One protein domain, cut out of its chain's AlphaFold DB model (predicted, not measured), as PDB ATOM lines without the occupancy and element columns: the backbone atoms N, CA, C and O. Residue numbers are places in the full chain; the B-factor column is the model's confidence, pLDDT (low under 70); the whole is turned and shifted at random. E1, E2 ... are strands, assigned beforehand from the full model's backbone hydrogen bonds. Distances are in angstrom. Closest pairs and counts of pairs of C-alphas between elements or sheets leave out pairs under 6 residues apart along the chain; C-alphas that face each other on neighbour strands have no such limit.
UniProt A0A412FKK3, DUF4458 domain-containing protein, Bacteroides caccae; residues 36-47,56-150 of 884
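What this domain is: This is residues 36 to 47 and 56 to 150 of the 884 residues of the protein "DUF4458 domain-containing protein" of Bacteroides caccae (UniProt A0A412FKK3). Strands curve round into a small barrel that is nearly but not fully closed: the wall goes round from E8 through E1, E4, E3, E2 and E6 to E7, and a gap between E7 and E8 narrows at Ile 137 and Thr 143. E5 runs on from E4 beside E1, and bends in E6 and E7 fold their ends round one end of the barrel. The printed part has 107 residues, no named helix and eight named strands, E1 to E8 in order, in one branched, strongly twisted sheet of mixed pairing; the class is all strand. It is compact, with a radius of gyration of the C-alphas of 13.9 A and spans of 40 by 27 by 26 A.

Where its parts are: E1, residues 36 to 44, begins at C-alpha 36 (25.338, 49.041, -28.669) and is 26.5 A long. After the cut come E2, residues 60 to 69, 26.3 A, and E3, residues 72 to 81, 28.4 A. E4 is residues 91 to 93 and E5 residues 96 to 99. E6, residues 101 to 112, is 30.8 A long and bends by 66 degrees at residue 106. E7, residues 123 to 137, is 27.8 A long and bends by 93 degrees at residue 131. E8, residues 142 to 149, is 21.8 A long and ends at C-alpha 149 (36.082, 27.358, -21.370).

How they stand to each other: E1 has E4 and E5 on one side and E8 on the other side. E1 and E8 are parallel at 23 degrees, with N 41 and O 145 2.9 A apart. E1 is antiparallel to E5, N 38 to O 96 2.8 A, and to E4, N 42 to O 91 2.8 A. E4 runs on into E5 at 48 degrees across a break of 2 residues. E2, E3 and E4 form a meander, each strand the antiparallel neighbour of the one before; both pairs are hairpins, with N 81 to O 92 at 2.8 A and N 65 to O 76 at 2.9 A. E2 has E3 on one side and E6 on the other side, and E6 is antiparallel to E2, with N 64 and O 109 2.8 A apart. The hairpin of E6 and E7 has N 103 to O 135 at 2.8 A. E5, E7 and E8 are edge strands; the closest C-alphas of E7 and E8, Ile 137 and Thr 143, are 6.2 A apart. E3 and E8 are apart.

The domain as a whole: The C-alphas farthest apart, those of Gly 117 and Asn 139, are 42.3 A apart. Residues 48 to 55 are not printed, and C-alphas 47 and 56 are 12.7 A apart across this cut. Of the links printed whole, none is long. The mean pLDDT of the printed part is 76.7, and 30 residues are under 70, among them 83 to 89, 114 to 120 and 125 to 132.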
ATOM      1  N   GLY A  36      26.015  50.046 -29.490       87.19
ATOM      2  CA  GLY A  36      25.338  49.041 -28.669       87.19
ATOM      3  C   GLY A  36      26.308  48.479 -27.629       87.19
ATOM      4  O   GLY A  36      27.443  48.941 -27.523       87.19
ATOM      5  N   TYR A  37      25.885  47.479 -26.856       88.56
ATOM      6  CA  TYR A  37      26.697  46.936 -25.762       88.56
ATOM      7  C   TYR A  37      26.999  45.451 -25.965       88.56
ATOM      8  O   TYR A  37      26.108  44.682 -26.309       88.56
ATOM      9  N   LEU A  38      28.234  45.036 -25.702       90.00
ATOM     10  CA  LEU A  38      28.649  43.639 -25.600       90.00
ATOM     11  C   LEU A  38      28.699  43.228 -24.128       90.00
ATOM     12  O   LEU A  38      29.247  43.950 -23.294       90.00
ATOM     13  N   LYS A  39      28.169  42.048 -23.818       89.62
ATOM     14  CA  LYS A  39      28.326  41.397 -22.517       89.62
ATOM     15  C   LYS A  39      28.798  39.959 -22.733       89.62
ATOM     16  O   LYS A  39      28.225  39.231 -23.540       89.62
ATOM     17  N   LEU A  40      29.864  39.559 -22.050       88.44
ATOM     18  CA  LEU A  40      30.447  38.224 -22.170       88.44
ATOM     19  C   LEU A  40      29.988  37.343 -21.016       88.44
ATOM     20  O   LEU A  40      30.009  37.764 -19.860       88.44
ATOM     21  N   MET A  41      29.637  36.107 -21.347       85.31
ATOM     22  CA  MET A  41      29.226  35.077 -20.402       85.31
ATOM     23  C   MET A  41      30.244  33.938 -20.457       85.31
ATOM     24  O   MET A  41      30.256  33.160 -21.407       85.31
ATOM     25  N   VAL A  42      31.140  33.852 -19.477       83.25
ATOM     26  CA  VAL A  42      32.217  32.851 -19.428       83.25
ATOM     27  C   VAL A  42      31.761  31.664 -18.588       83.25
ATOM     28  O   VAL A  42      31.593  31.800 -17.381       83.25
ATOM     29  N   ALA A  43      31.576  30.499 -19.201       77.19
ATOM     30  CA  ALA A  43      31.064  29.301 -18.534       77.19
ATOM     31  C   ALA A  43      31.940  28.069 -18.831       77.19
ATOM     32  O   ALA A  43      32.588  28.012 -19.878       77.19
ATOM     33  N   PRO A  44      31.982  27.059 -17.947       68.62
ATOM     34  CA  PRO A  44      32.702  25.821 -18.227       68.62
ATOM     35  C   PRO A  44      31.954  24.991 -19.283       68.62
ATOM     36  O   PRO A  44      30.725  24.982 -19.326       68.62
ATOM     37  N   GLN A  45      32.683  24.266 -20.140       62.66
ATOM     38  CA  GLN A  45      32.076  23.500 -21.242       62.66
ATOM     39  C   GLN A  45      31.238  22.288 -20.775       62.66
ATOM     40  O   GLN A  45      30.348  21.834 -21.492       62.66
ATOM     41  N   THR A  46      31.498  21.745 -19.579       55.34
ATOM     42  CA  THR A  46      30.726  20.634 -18.995       55.34
ATOM     43  C   THR A  46      30.356  20.940 -17.542       55.34
ATOM     44  O   THR A  46      31.161  21.478 -16.788       55.34
ATOM     45  N   SER A  47      29.133  20.588 -17.127       46.28
ATOM     46  CA  SER A  47      28.580  20.854 -15.785       46.28
ATOM     47  C   SER A  47      29.168  19.975 -14.668       46.28
ATOM     48  O   SER A  47      28.653  19.951 -13.551       46.28
ATOM     49  N   SER A  56      40.014  26.682 -12.332       65.06
ATOM     50  CA  SER A  56      38.813  27.027 -11.541       65.06
ATOM     51  C   SER A  56      38.339  28.432 -11.904       65.06
ATOM     52  O   SER A  56      39.083  29.406 -11.719       65.06
ATOM     53  N   LEU A  57      37.100  28.562 -12.384       70.56
ATOM     54  CA  LEU A  57      36.518  29.864 -12.730       70.56
ATOM     55  C   LEU A  57      36.372  30.768 -11.497       70.56
ATOM     56  O   LEU A  57      36.430  31.990 -11.627       70.56
ATOM     57  N   SER A  58      36.333  30.202 -10.283       69.56
ATOM     58  CA  SER A  58      36.388  30.951  -9.020       69.56
ATOM     59  C   SER A  58      37.565  31.924  -8.899       69.56
ATOM     60  O   SER A  58      37.480  32.881  -8.126       69.56
ATOM     61  N   ASN A  59      38.660  31.695  -9.630       73.62
ATOM     62  CA  ASN A  59      39.886  32.494  -9.547       73.62
ATOM     63  C   ASN A  59      39.991  33.550 -10.650       73.62
ATOM     64  O   ASN A  59      40.843  34.433 -10.566       73.62
ATOM     65  N   VAL A  60      39.123  33.489 -11.659       78.88
ATOM     66  CA  VAL A  60      39.115  34.421 -12.785       78.88
ATOM     67  C   VAL A  60      38.423  35.723 -12.366       78.88
ATOM     68  O   VAL A  60      37.384  35.720 -11.704       78.88
ATOM     69  N   ARG A  61      39.026  36.861 -12.712       82.94
ATOM     70  CA  ARG A  61      38.530  38.209 -12.373       82.94
ATOM     71  C   ARG A  61      38.441  39.141 -13.574       82.94
ATOM     72  O   ARG A  61      37.708  40.121 -13.512       82.94
ATOM     73  N   LYS A  62      39.171  38.855 -14.651       86.69
ATOM     74  CA  LYS A  62      39.164  39.648 -15.882       86.69
ATOM     75  C   LYS A  62      39.243  38.752 -17.108       86.69
ATOM     76  O   LYS A  62      39.851  37.682 -17.054       86.69
ATOM     77  N   VAL A  63      38.673  39.229 -18.205       86.25
ATOM     78  CA  VAL A  63      38.851  38.672 -19.545       86.25
ATOM     79  C   VAL A  63      39.352  39.761 -20.478       86.25
ATOM     80  O   VAL A  63      38.818  40.865 -20.494       86.25
ATOM     81  N   GLU A  64      40.374  39.453 -21.259       87.94
ATOM     82  CA  GLU A  64      40.803  40.269 -22.389       87.94
ATOM     83  C   GLU A  64      40.396  39.566 -23.675       87.94
ATOM     84  O   GLU A  64      40.846  38.458 -23.944       87.94
ATOM     85  N   VAL A  65      39.520  40.187 -24.454       86.44
ATOM     86  CA  VAL A  65      39.045  39.649 -25.729       86.44
ATOM     87  C   VAL A  65      39.753  40.324 -26.891       86.44
ATOM     88  O   VAL A  65      39.888  41.547 -26.915       86.44
ATOM     89  N   SER A  66      40.160  39.528 -27.878       85.38
ATOM     90  CA  SER A  66      40.671  39.997 -29.163       85.38
ATOM     91  C   SER A  66      39.655  39.704 -30.266       85.38
ATOM     92  O   SER A  66      39.224  38.560 -30.460       85.38
ATOM     93  N   MET A  67      39.236  40.755 -30.966       87.06
ATOM     94  CA  MET A  67      38.131  40.764 -31.919       87.06
ATOM     95  C   MET A  67      38.533  41.507 -33.197       87.06
ATOM     96  O   MET A  67      39.418  42.355 -33.183       87.06
ATOM     97  N   LEU A  68      37.848  41.228 -34.299       81.56
ATOM     98  CA  LEU A  68      37.947  41.970 -35.551       81.56
ATOM     99  C   LEU A  68      36.633  42.700 -35.828       81.56
ATOM    100  O   LEU A  68      35.574  42.080 -35.772       81.56
ATOM    101  N   TYR A  69      36.706  43.986 -36.172       82.81
ATOM    102  CA  TYR A  69      35.608  44.753 -36.769       82.81
ATOM    103  C   TYR A  69      35.917  44.969 -38.255       82.81
ATOM    104  O   TYR A  69      36.765  45.794 -38.608       82.81
ATOM    105  N   GLY A  70      35.308  44.170 -39.134       77.50
ATOM    106  CA  GLY A  70      35.846  43.976 -40.487       77.50
ATOM    107  C   GLY A  70      37.225  43.306 -40.423       77.50
ATOM    108  O   GLY A  70      37.322  42.192 -39.916       77.50
ATOM    109  N   ASP A  71      38.276  44.003 -40.873       72.06
ATOM    110  CA  ASP A  71      39.687  43.571 -40.779       72.06
ATOM    111  C   ASP A  71      40.485  44.323 -39.691       72.06
ATOM    112  O   ASP A  71      41.692  44.130 -39.545       72.06
ATOM    113  N   LEU A  72      39.837  45.214 -38.931       75.56
ATOM    114  CA  LEU A  72      40.501  46.011 -37.897       75.56
ATOM    115  C   LEU A  72      40.558  45.237 -36.570       75.56
ATOM    116  O   LEU A  72      39.495  44.916 -36.031       75.56
ATOM    117  N   PRO A  73      41.755  44.973 -36.010       76.75
ATOM    118  CA  PRO A  73      41.888  44.331 -34.709       76.75
ATOM    119  C   PRO A  73      41.490  45.280 -33.577       76.75
ATOM    120  O   PRO A  73      41.921  46.432 -33.516       76.75
ATOM    121  N   VAL A  74      40.673  44.765 -32.666       82.44
ATOM    122  CA  VAL A  74      40.172  45.436 -31.470       82.44
ATOM    123  C   VAL A  74      40.407  44.510 -30.283       82.44
ATOM    124  O   VAL A  74      39.912  43.386 -30.261       82.44
ATOM    125  N   THR A  75      41.139  44.983 -29.280       82.75
ATOM    126  CA  THR A  75      41.389  44.232 -28.044       82.75
ATOM    127  C   THR A  75      40.843  45.014 -26.865       82.75
ATOM    128  O   THR A  75      41.113  46.207 -26.747       82.75
ATOM    129  N   GLN A  76      40.086  44.350 -25.994       86.06
ATOM    130  CA  GLN A  76      39.502  44.988 -24.823       86.06
ATOM    131  C   GLN A  76      39.568  44.082 -23.599       86.06
ATOM    132  O   GLN A  76      39.207  42.910 -23.658       86.06
ATOM    133  N   SER A  77      39.976  44.667 -22.476       86.56
ATOM    134  CA  SER A  77      39.932  44.043 -21.155       86.56
ATOM    135  C   SER A  77      38.648  44.430 -20.417       86.56
ATOM    136  O   SER A  77      38.301  45.612 -20.375       86.56
ATOM    137  N   LEU A  78      37.973  43.441 -19.827       88.38
ATOM    138  CA  LEU A  78      36.718  43.566 -19.084       88.38
ATOM    139  C   LEU A  78      36.821  42.860 -17.733       88.38
ATOM    140  O   LEU A  78      37.383  41.765 -17.626       88.38
ATOM    141  N   ASN A  79      36.255  43.470 -16.695       87.00
ATOM    142  CA  ASN A  79      36.095  42.826 -15.397       87.00
ATOM    143  C   ASN A  79      34.984  41.776 -15.451       87.00
ATOM    144  O   ASN A  79      33.966  41.968 -16.114       87.00
ATOM    145  N   LEU A  80      35.192  40.679 -14.727       85.56
ATOM    146  CA  LEU A  80      34.251  39.575 -14.588       85.56
ATOM    147  C   LEU A  80      33.715  39.510 -13.156       85.56
ATOM    148  O   LEU A  80      34.464  39.646 -12.187       85.56
ATOM    149  N   SER A  81      32.417  39.255 -13.032       81.69
ATOM    150  CA  SER A  81      31.708  39.118 -11.761       81.69
ATOM    151  C   SER A  81      30.770  37.908 -11.786       81.69
ATOM    152  O   SER A  81      30.336  37.471 -12.847       81.69
ATOM    153  N   SER A  82      30.475  37.333 -10.619       76.81
ATOM    154  CA  SER A  82      29.425  36.316 -10.447       76.81
ATOM    155  C   SER A  82      28.512  36.716  -9.296       76.81
ATOM    156  O   SER A  82      28.943  37.425  -8.383       76.81
ATOM    157  N   ALA A  83      27.264  36.243  -9.317       60.69
ATOM    158  CA  ALA A  83      26.409  36.277  -8.134       60.69
ATOM    159  C   ALA A  83      27.049  35.438  -7.010       60.69
ATOM    160  O   ALA A  83      27.662  34.402  -7.285       60.69
ATOM    161  N   GLU A  84      26.943  35.893  -5.757       54.53
ATOM    162  CA  GLU A  84      27.622  35.289  -4.600       54.53
ATOM    163  C   GLU A  84      27.497  33.754  -4.575       54.53
ATOM    164  O   GLU A  84      26.405  33.195  -4.496       54.53
ATOM    165  N   GLY A  85      28.640  33.061  -4.649       55.16
ATOM    166  CA  GLY A  85      28.716  31.597  -4.581       55.16
ATOM    167  C   GLY A  85      28.487  30.838  -5.897       55.16
ATOM    168  O   GLY A  85      28.613  29.617  -5.897       55.16
ATOM    169  N   ALA A  86      28.217  31.522  -7.016       59.53
ATOM    170  CA  ALA A  86      27.900  30.908  -8.312       59.53
ATOM    171  C   ALA A  86      29.023  31.004  -9.369       59.53
ATOM    172  O   ALA A  86      28.776  30.716 -10.535       59.53
ATOM    173  N   ALA A  87      30.258  31.365  -8.998       59.22
ATOM    174  CA  ALA A  87      31.371  31.539  -9.950       59.22
ATOM    175  C   ALA A  87      31.664  30.299 -10.822       59.22
ATOM    176  O   ALA A  87      32.112  30.424 -11.956       59.22
ATOM    177  N   GLU A  88      31.384  29.102 -10.302       60.00
ATOM    178  CA  GLU A  88      31.548  27.831 -11.021       60.00
ATOM    179  C   GLU A  88      30.368  27.508 -11.968       60.00
ATOM    180  O   GLU A  88      30.453  26.571 -12.756       60.00
ATOM    181  N   LEU A  89      29.274  28.284 -11.922       61.50
ATOM    182  CA  LEU A  89      28.148  28.219 -12.872       61.50
ATOM    183  C   LEU A  89      28.326  29.178 -14.062       61.50
ATOM    184  O   LEU A  89      27.644  29.024 -15.073       61.50
ATOM    185  N   GLY A  90      29.246  30.141 -13.956       73.81
ATOM    186  CA  GLY A  90      29.578  31.109 -14.998       73.81
ATOM    187  C   GLY A  90      29.932  32.489 -14.432       73.81
ATOM    188  O   GLY A  90      29.558  32.839 -13.312       73.81
ATOM    189  N   LEU A  91      30.670  33.277 -15.212       84.44
ATOM    190  CA  LEU A  91      31.054  34.658 -14.919       84.44
ATOM    191  C   LEU A  91      30.481  35.591 -15.982       84.44
ATOM    192  O   LEU A  91      30.509  35.276 -17.169       84.44
ATOM    193  N   GLU A  92      30.031  36.766 -15.565       86.00
ATOM    194  CA  GLU A  92      29.505  37.799 -16.453       86.00
ATOM    195  C   GLU A  92      30.460  38.988 -16.512       86.00
ATOM    196  O   GLU A  92      30.976  39.430 -15.477       86.00
ATOM    197  N   SER A  93      30.685  39.536 -17.706       89.31
ATOM    198  CA  SER A  93      31.449  40.773 -17.850       89.31
ATOM    199  C   SER A  93      30.613  42.011 -17.549       89.31
ATOM    200  O   SER A  93      29.386  42.015 -17.671       89.31
ATOM    201  N   GLU A  94      31.298  43.113 -17.248       85.88
ATOM    202  CA  GLU A  94      30.711  44.441 -17.418       85.88
ATOM    203  C   GLU A  94      30.301  44.688 -18.884       85.88
ATOM    204  O   GLU A  94      30.805  44.034 -19.807       85.88
ATOM    205  N   LYS A  95      29.356  45.611 -19.101       87.62
ATOM    206  CA  LYS A  95      28.911  45.982 -20.450       87.62
ATOM    207  C   LYS A  95      29.997  46.807 -21.135       87.62
ATOM    208  O   LYS A  95      30.390  47.852 -20.628       87.62
ATOM    209  N   LEU A  96      30.418  46.367 -22.314       89.50
ATOM    210  CA  LEU A  96      31.341  47.093 -23.174       89.50
ATOM    211  C   LEU A  96      30.571  47.812 -24.279       89.50
ATOM    212  O   LEU A  96      29.935  47.161 -25.101       89.50
ATOM    213  N   GLU A  97      30.644  49.137 -24.328       88.94
ATOM    214  CA  GLU A  97      30.062  49.907 -25.427       88.94
ATOM    215  C   GLU A  97      30.909  49.756 -26.699       88.94
ATOM    216  O   GLU A  97      32.105  50.045 -26.708       88.94
ATOM    217  N   LEU A  98      30.286  49.288 -27.779       85.81
ATOM    218  CA  LEU A  98      30.904  49.101 -29.090       85.81
ATOM    219  C   LEU A  98      30.052  49.770 -30.169       85.81
ATOM    220  O   LEU A  98      28.835  49.912 -30.044       85.81
ATOM    221  N   ARG A  99      30.692  50.153 -31.274       85.25
ATOM    222  CA  ARG A  99      29.982  50.671 -32.444       85.25
ATOM    223  C   ARG A  99      29.094  49.577 -33.039       85.25
ATOM    224  O   ARG A  99      29.497  48.422 -33.098       85.25
ATOM    225  N   ALA A 100      27.905  49.937 -33.512       84.69
ATOM    226  CA  ALA A 100      27.014  48.992 -34.170       84.69
ATOM    227  C   ALA A 100      27.647  48.425 -35.456       84.69
ATOM    228  O   ALA A 100      28.162  49.183 -36.283       84.69
ATOM    229  N   GLY A 101      27.580  47.104 -35.624       86.06
ATOM    230  CA  GLY A 101      28.096  46.373 -36.781       86.06
ATOM    231  C   GLY A 101      28.603  44.967 -36.441       86.06
ATOM    232  O   GLY A 101      28.415  44.478 -35.328       86.06
ATOM    233  N   GLU A 102      29.215  44.311 -37.428       88.25
ATOM    234  CA  GLU A 102      29.661  42.914 -37.351       88.25
ATOM    235  C   GLU A 102      31.066  42.791 -36.758       88.25
ATOM    236  O   GLU A 102      32.021  43.410 -37.240       88.25
ATOM    237  N   TYR A 103      31.196  41.934 -35.752       89.75
ATOM    238  CA  TYR A 103      32.444  41.600 -35.090       89.75
ATOM    239  C   TYR A 103      32.735  40.107 -35.185       89.75
ATOM    240  O   TYR A 103      31.856  39.270 -35.380       89.75
ATOM    241  N   LYS A 104      34.010  39.774 -35.031       85.38
ATOM    242  CA  LYS A 104      34.546  38.421 -35.141       85.38
ATOM    243  C   LYS A 104      35.532  38.174 -34.008       85.38
ATOM    244  O   LYS A 104      36.597  38.783 -33.991       85.38
ATOM    245  N   MET A 105      35.204  37.311 -33.053       83.56
ATOM    246  CA  MET A 105      36.092  37.010 -31.929       83.56
ATOM    247  C   MET A 105      37.147  35.975 -32.320       83.56
ATOM    248  O   MET A 105      36.805  34.907 -32.820       83.56
ATOM    249  N   GLN A 106      38.423  36.285 -32.084       76.69
ATOM    250  CA  GLN A 106      39.552  35.426 -32.461       76.69
ATOM    251  C   GLN A 106      40.127  34.647 -31.278       76.69
ATOM    252  O   GLN A 106      40.471  33.473 -31.393       76.69
ATOM    253  N   SER A 107      40.287  35.315 -30.138       77.50
ATOM    254  CA  SER A 107      40.866  34.719 -28.934       77.50
ATOM    255  C   SER A 107      40.474  35.517 -27.701       77.50
ATOM    256  O   SER A 107      40.044  36.670 -27.803       77.50
ATOM    257  N   TYR A 108      40.639  34.905 -26.534       84.06
ATOM    258  CA  TYR A 108      40.505  35.594 -25.262       84.06
ATOM    259  C   TYR A 108      41.520  35.088 -24.239       84.06
ATOM    260  O   TYR A 108      41.978  33.947 -24.296       84.06
ATOM    261  N   ILE A 109      41.872  35.949 -23.290       80.50
ATOM    262  CA  ILE A 109      42.796  35.662 -22.195       80.50
ATOM    263  C   ILE A 109      42.049  35.857 -20.879       80.50
ATOM    264  O   ILE A 109      41.450  36.910 -20.660       80.50
ATOM    265  N   LEU A 110      42.074  34.861 -19.993       83.38
ATOM    266  CA  LEU A 110      41.524  34.984 -18.643       83.38
ATOM    267  C   LEU A 110      42.635  35.321 -17.654       83.38
ATOM    268  O   LEU A 110      43.691  34.687 -17.649       83.38
ATOM    269  N   TYR A 111      42.361  36.279 -16.776       80.62
ATOM    270  CA  TYR A 111      43.280  36.723 -15.735       80.62
ATOM    271  C   TYR A 111      42.679  36.536 -14.343       80.62
ATOM    272  O   TYR A 111      41.477  36.730 -14.125       80.62
ATOM    273  N   GLY A 112      43.541  36.188 -13.392       78.38
ATOM    274  CA  GLY A 112      43.232  36.053 -11.977       78.38
ATOM    275  C   GLY A 112      43.644  37.271 -11.162       78.38
ATOM    276  O   GLY A 112      43.989  38.327 -11.692       78.38
ATOM    277  N   THR A 113      43.611  37.135  -9.839       72.19
ATOM    278  CA  THR A 113      44.130  38.169  -8.935       72.19
ATOM    279  C   THR A 113      45.644  38.305  -9.084       72.19
ATOM    280  O   THR A 113      46.348  37.302  -9.174       72.19
ATOM    281  N   ALA A 114      46.160  39.536  -9.073       63.69
ATOM    282  CA  ALA A 114      47.600  39.770  -9.031       63.69
ATOM    283  C   ALA A 114      48.209  39.123  -7.773       63.69
ATOM    284  O   ALA A 114      47.644  39.216  -6.678       63.69
ATOM    285  N   LYS A 115      49.359  38.459  -7.925       66.81
ATOM    286  CA  LYS A 115      50.098  37.906  -6.784       66.81
ATOM    287  C   LYS A 115      50.599  39.045  -5.883       66.81
ATOM    288  O   LYS A 115      50.903  40.125  -6.396       66.81
ATOM    289  N   PRO A 116      50.730  38.831  -4.561       49.53
ATOM    290  CA  PRO A 116      51.255  39.850  -3.657       49.53
ATOM    291  C   PRO A 116      52.622  40.361  -4.143       49.53
ATOM    292  O   PRO A 116      53.573  39.588  -4.232       49.53
ATOM    293  N   GLY A 117      52.707  41.653  -4.480       55.97
ATOM    294  CA  GLY A 117      53.926  42.299  -4.985       55.97
ATOM    295  C   GLY A 117      54.074  42.382  -6.513       55.97
ATOM    296  O   GLY A 117      55.068  42.937  -6.970       55.97
ATOM    297  N   ALA A 118      53.116  41.880  -7.302       53.00
ATOM    298  CA  ALA A 118      53.091  42.045  -8.759       53.00
ATOM    299  C   ALA A 118      52.098  43.147  -9.177       53.00
ATOM    300  O   ALA A 118      50.963  43.169  -8.705       53.00
ATOM    301  N   GLU A 119      52.510  44.052 -10.073       55.94
ATOM    302  CA  GLU A 119      51.644  45.128 -10.595       55.94
ATOM    303  C   GLU A 119      50.618  44.629 -11.627       55.94
ATOM    304  O   GLU A 119      49.600  45.283 -11.853       55.94
ATOM    305  N   THR A 120      50.852  43.465 -12.244       58.56
ATOM    306  CA  THR A 120      49.997  42.911 -13.301       58.56
ATOM    307  C   THR A 120      49.193  41.688 -12.827       58.56
ATOM    308  O   THR A 120      49.702  40.868 -12.055       58.56
ATOM    309  N   PRO A 121      47.927  41.538 -13.270       71.19
ATOM    310  CA  PRO A 121      47.117  40.347 -13.006       71.19
ATOM    311  C   PRO A 121      47.803  39.068 -13.500       71.19
ATOM    312  O   PRO A 121      48.430  39.071 -14.559       71.19
ATOM    313  N   GLU A 122      47.662  37.960 -12.767       77.19
ATOM    314  CA  GLU A 122      48.187  36.667 -13.220       77.19
ATOM    315  C   GLU A 122      47.392  36.184 -14.440       77.19
ATOM    316  O   GLU A 122      46.179  36.001 -14.357       77.19
ATOM    317  N   MET A 123      48.067  35.989 -15.575       73.06
ATOM    318  CA  MET A 123      47.472  35.364 -16.755       73.06
ATOM    319  C   MET A 123      47.218  33.889 -16.451       73.06
ATOM    320  O   MET A 123      48.154  33.142 -16.176       73.06
ATOM    321  N   LEU A 124      45.952  33.480 -16.478       73.00
ATOM    322  CA  LEU A 124      45.542  32.131 -16.102       73.00
ATOM    323  C   LEU A 124      45.431  31.204 -17.309       73.00
ATOM    324  O   LEU A 124      45.839  30.048 -17.237       73.00
ATOM    325  N   MET A 125      44.872  31.698 -18.414       69.69
ATOM    326  CA  MET A 125      44.801  30.943 -19.659       69.69
ATOM    327  C   MET A 125      44.664  31.874 -20.858       69.69
ATOM    328  O   MET A 125      44.046  32.933 -20.754       69.69
ATOM    329  N   THR A 126      45.140  31.409 -22.007       68.62
ATOM    330  CA  THR A 126      44.801  31.969 -23.315       68.62
ATOM    331  C   THR A 126      44.024  30.919 -24.086       68.62
ATOM    332  O   THR A 126      44.469  29.775 -24.184       68.62
ATOM    333  N   VAL A 127      42.877  31.302 -24.634       68.75
ATOM    334  CA  VAL A 127      42.037  30.442 -25.463       68.75
ATOM    335  C   VAL A 127      41.999  31.010 -26.870       68.75
ATOM    336  O   VAL A 127      41.553  32.137 -27.095       68.75
ATOM    337  N   TYR A 128      42.462  30.203 -27.819       66.12
ATOM    338  CA  TYR A 128      42.278  30.444 -29.242       66.12
ATOM    339  C   TYR A 128      41.031  29.691 -29.693       66.12
ATOM    340  O   TYR A 128      40.839  28.533 -29.324       66.12
ATOM    341  N   LEU A 129      40.153  30.369 -30.427       66.12
ATOM    342  CA  LEU A 129      38.917  29.766 -30.911       66.12
ATOM    343  C   LEU A 129      39.212  29.030 -32.225       66.12
ATOM    344  O   LEU A 129      39.759  29.633 -33.146       66.12
ATOM    345  N   ASP A 130      38.854  27.741 -32.287       51.28
ATOM    346  CA  ASP A 130      39.067  26.864 -33.454       51.28
ATOM    347  C   ASP A 130      38.418  27.447 -34.734       51.28
ATOM    348  O   ASP A 130      38.938  27.291 -35.837       51.28
ATOM    349  N   GLU A 131      37.319  28.197 -34.572       61.44
ATOM    350  CA  GLU A 131      36.685  29.024 -35.600       61.44
ATOM    351  C   GLU A 131      36.391  30.425 -35.041       61.44
ATOM    352  O   GLU A 131      35.989  30.584 -33.886       61.44
ATOM    353  N   VAL A 132      36.581  31.461 -35.862       69.62
ATOM    354  CA  VAL A 132      36.319  32.855 -35.477       69.62
ATOM    355  C   VAL A 132      34.820  33.039 -35.226       69.62
ATOM    356  O   VAL A 132      34.033  32.908 -36.160       69.62
ATOM    357  N   VAL A 133      34.421  33.372 -33.997       77.94
ATOM    358  CA  VAL A 133      33.004  33.449 -33.595       77.94
ATOM    359  C   VAL A 133      32.410  34.802 -34.017       77.94
ATOM    360  O   VAL A 133      32.820  35.827 -33.461       77.94
ATOM    361  N   PRO A 134      31.476  34.859 -34.987       84.25
ATOM    362  CA  PRO A 134      30.863  36.114 -35.405       84.25
ATOM    363  C   PRO A 134      29.769  36.559 -34.423       84.25
ATOM    364  O   PRO A 134      29.017  35.734 -33.905       84.25
ATOM    365  N   PHE A 135      29.653  37.867 -34.188       87.31
ATOM    366  CA  PHE A 135      28.550  38.471 -33.437       87.31
ATOM    367  C   PHE A 135      28.278  39.906 -33.910       87.31
ATOM    368  O   PHE A 135      29.187  40.609 -34.347       87.31
ATOM    369  N   SER A 136      27.034  40.365 -33.776       86.94
ATOM    370  CA  SER A 136      26.596  41.670 -34.288       86.94
ATOM    371  C   SER A 136      26.173  42.589 -33.152       86.94
ATOM    372  O   SER A 136      25.288  42.243 -32.371       86.94
ATOM    373  N   ILE A 137      26.740  43.792 -33.087       88.62
ATOM    374  CA  ILE A 137      26.304  44.821 -32.139       88.62
ATOM    375  C   ILE A 137      25.179  45.638 -32.771       88.62
ATOM    376  O   ILE A 137      25.370  46.291 -33.798       88.62
ATOM    377  N   SER A 138      24.005  45.615 -32.139       83.19
ATOM    378  CA  SER A 138      22.828  46.384 -32.557       83.19
ATOM    379  C   SER A 138      22.655  47.642 -31.707       83.19
ATOM    380  O   SER A 138      22.876  47.621 -30.498       83.19
ATOM    381  N   ASN A 139      22.223  48.736 -32.337       81.38
ATOM    382  CA  ASN A 139      22.036  50.030 -31.678       81.38
ATOM    383  C   ASN A 139      21.148  49.940 -30.432       81.38
ATOM    384  O   ASN A 139      20.004  49.500 -30.524       81.38
ATOM    385  N   GLY A 140      21.655  50.406 -29.288       76.25
ATOM    386  CA  GLY A 140      20.906  50.466 -28.027       76.25
ATOM    387  C   GLY A 140      20.572  49.111 -27.387       76.25
ATOM    388  O   GLY A 140      19.915  49.089 -26.349       76.25
ATOM    389  N   HIS A 141      21.025  47.990 -27.958       83.00
ATOM    390  CA  HIS A 141      20.791  46.648 -27.425       83.00
ATOM    391  C   HIS A 141      22.058  46.053 -26.802       83.00
ATOM    392  O   HIS A 141      23.180  46.371 -27.199       83.00
ATOM    393  N   VAL A 142      21.866  45.166 -25.821       85.62
ATOM    394  CA  VAL A 142      22.937  44.337 -25.257       85.62
ATOM    395  C   VAL A 142      23.000  43.038 -26.054       85.62
ATOM    396  O   VAL A 142      21.999  42.339 -26.179       85.62
ATOM    397  N   THR A 143      24.173  42.731 -26.592       87.94
ATOM    398  CA  THR A 143      24.488  41.471 -27.266       87.94
ATOM    399  C   THR A 143      25.276  40.602 -26.299       87.94
ATOM    400  O   THR A 143      26.320  41.026 -25.802       87.94
ATOM    401  N   GLU A 144      24.773  39.405 -26.019       88.00
ATOM    402  CA  GLU A 144      25.421  38.457 -25.114       88.00
ATOM    403  C   GLU A 144      26.191  37.399 -25.907       88.00
ATOM    404  O   GLU A 144      25.637  36.757 -26.801       88.00
ATOM    405  N   VAL A 145      27.471  37.212 -25.581       85.44
ATOM    406  CA  VAL A 145      28.329  36.191 -26.202       85.44
ATOM    407  C   VAL A 145      28.788  35.203 -25.138       85.44
ATOM    408  O   VAL A 145      29.472  35.566 -24.181       85.44
ATOM    409  N   ASN A 146      28.421  33.935 -25.328       82.38
ATOM    410  CA  ASN A 146      28.797  32.843 -24.437       82.38
ATOM    411  C   ASN A 146      30.179  32.290 -24.813       82.38
ATOM    412  O   ASN A 146      30.365  31.756 -25.906       82.38
ATOM    413  N   LEU A 147      31.137  32.379 -23.891       80.44
ATOM    414  CA  LEU A 147      32.478  31.815 -23.998       80.44
ATOM    415  C   LEU A 147      32.551  30.530 -23.175       80.44
ATOM    416  O   LEU A 147      32.586  30.570 -21.945       80.44
ATOM    417  N   GLN A 148      32.577  29.384 -23.856       74.00
ATOM    418  CA  GLN A 148      32.788  28.103 -23.189       74.00
ATOM    419  C   GLN A 148      34.282  27.825 -23.001       74.00
ATOM    420  O   GLN A 148      35.049  27.790 -23.965       74.00
ATOM    421  N   VAL A 149      34.691  27.613 -21.752       67.50
ATOM    422  CA  VAL A 149      36.082  27.358 -21.370       67.50
ATOM    423  C   VAL A 149      36.354  25.851 -21.395       67.50
ATOM    424  O   VAL A 149      35.805  25.102 -20.580       67.50
ATOM    425  N   LYS A 150      37.191  25.401 -22.343       60.88
ATOM    426  CA  LYS A 150      37.744  24.032 -22.394       60.88
ATOM    427  C   LYS A 150      38.830  23.872 -21.315       60.88
ATOM    428  O   LYS A 150      39.581  24.807 -21.057       60.88
TER     429      LYS A 150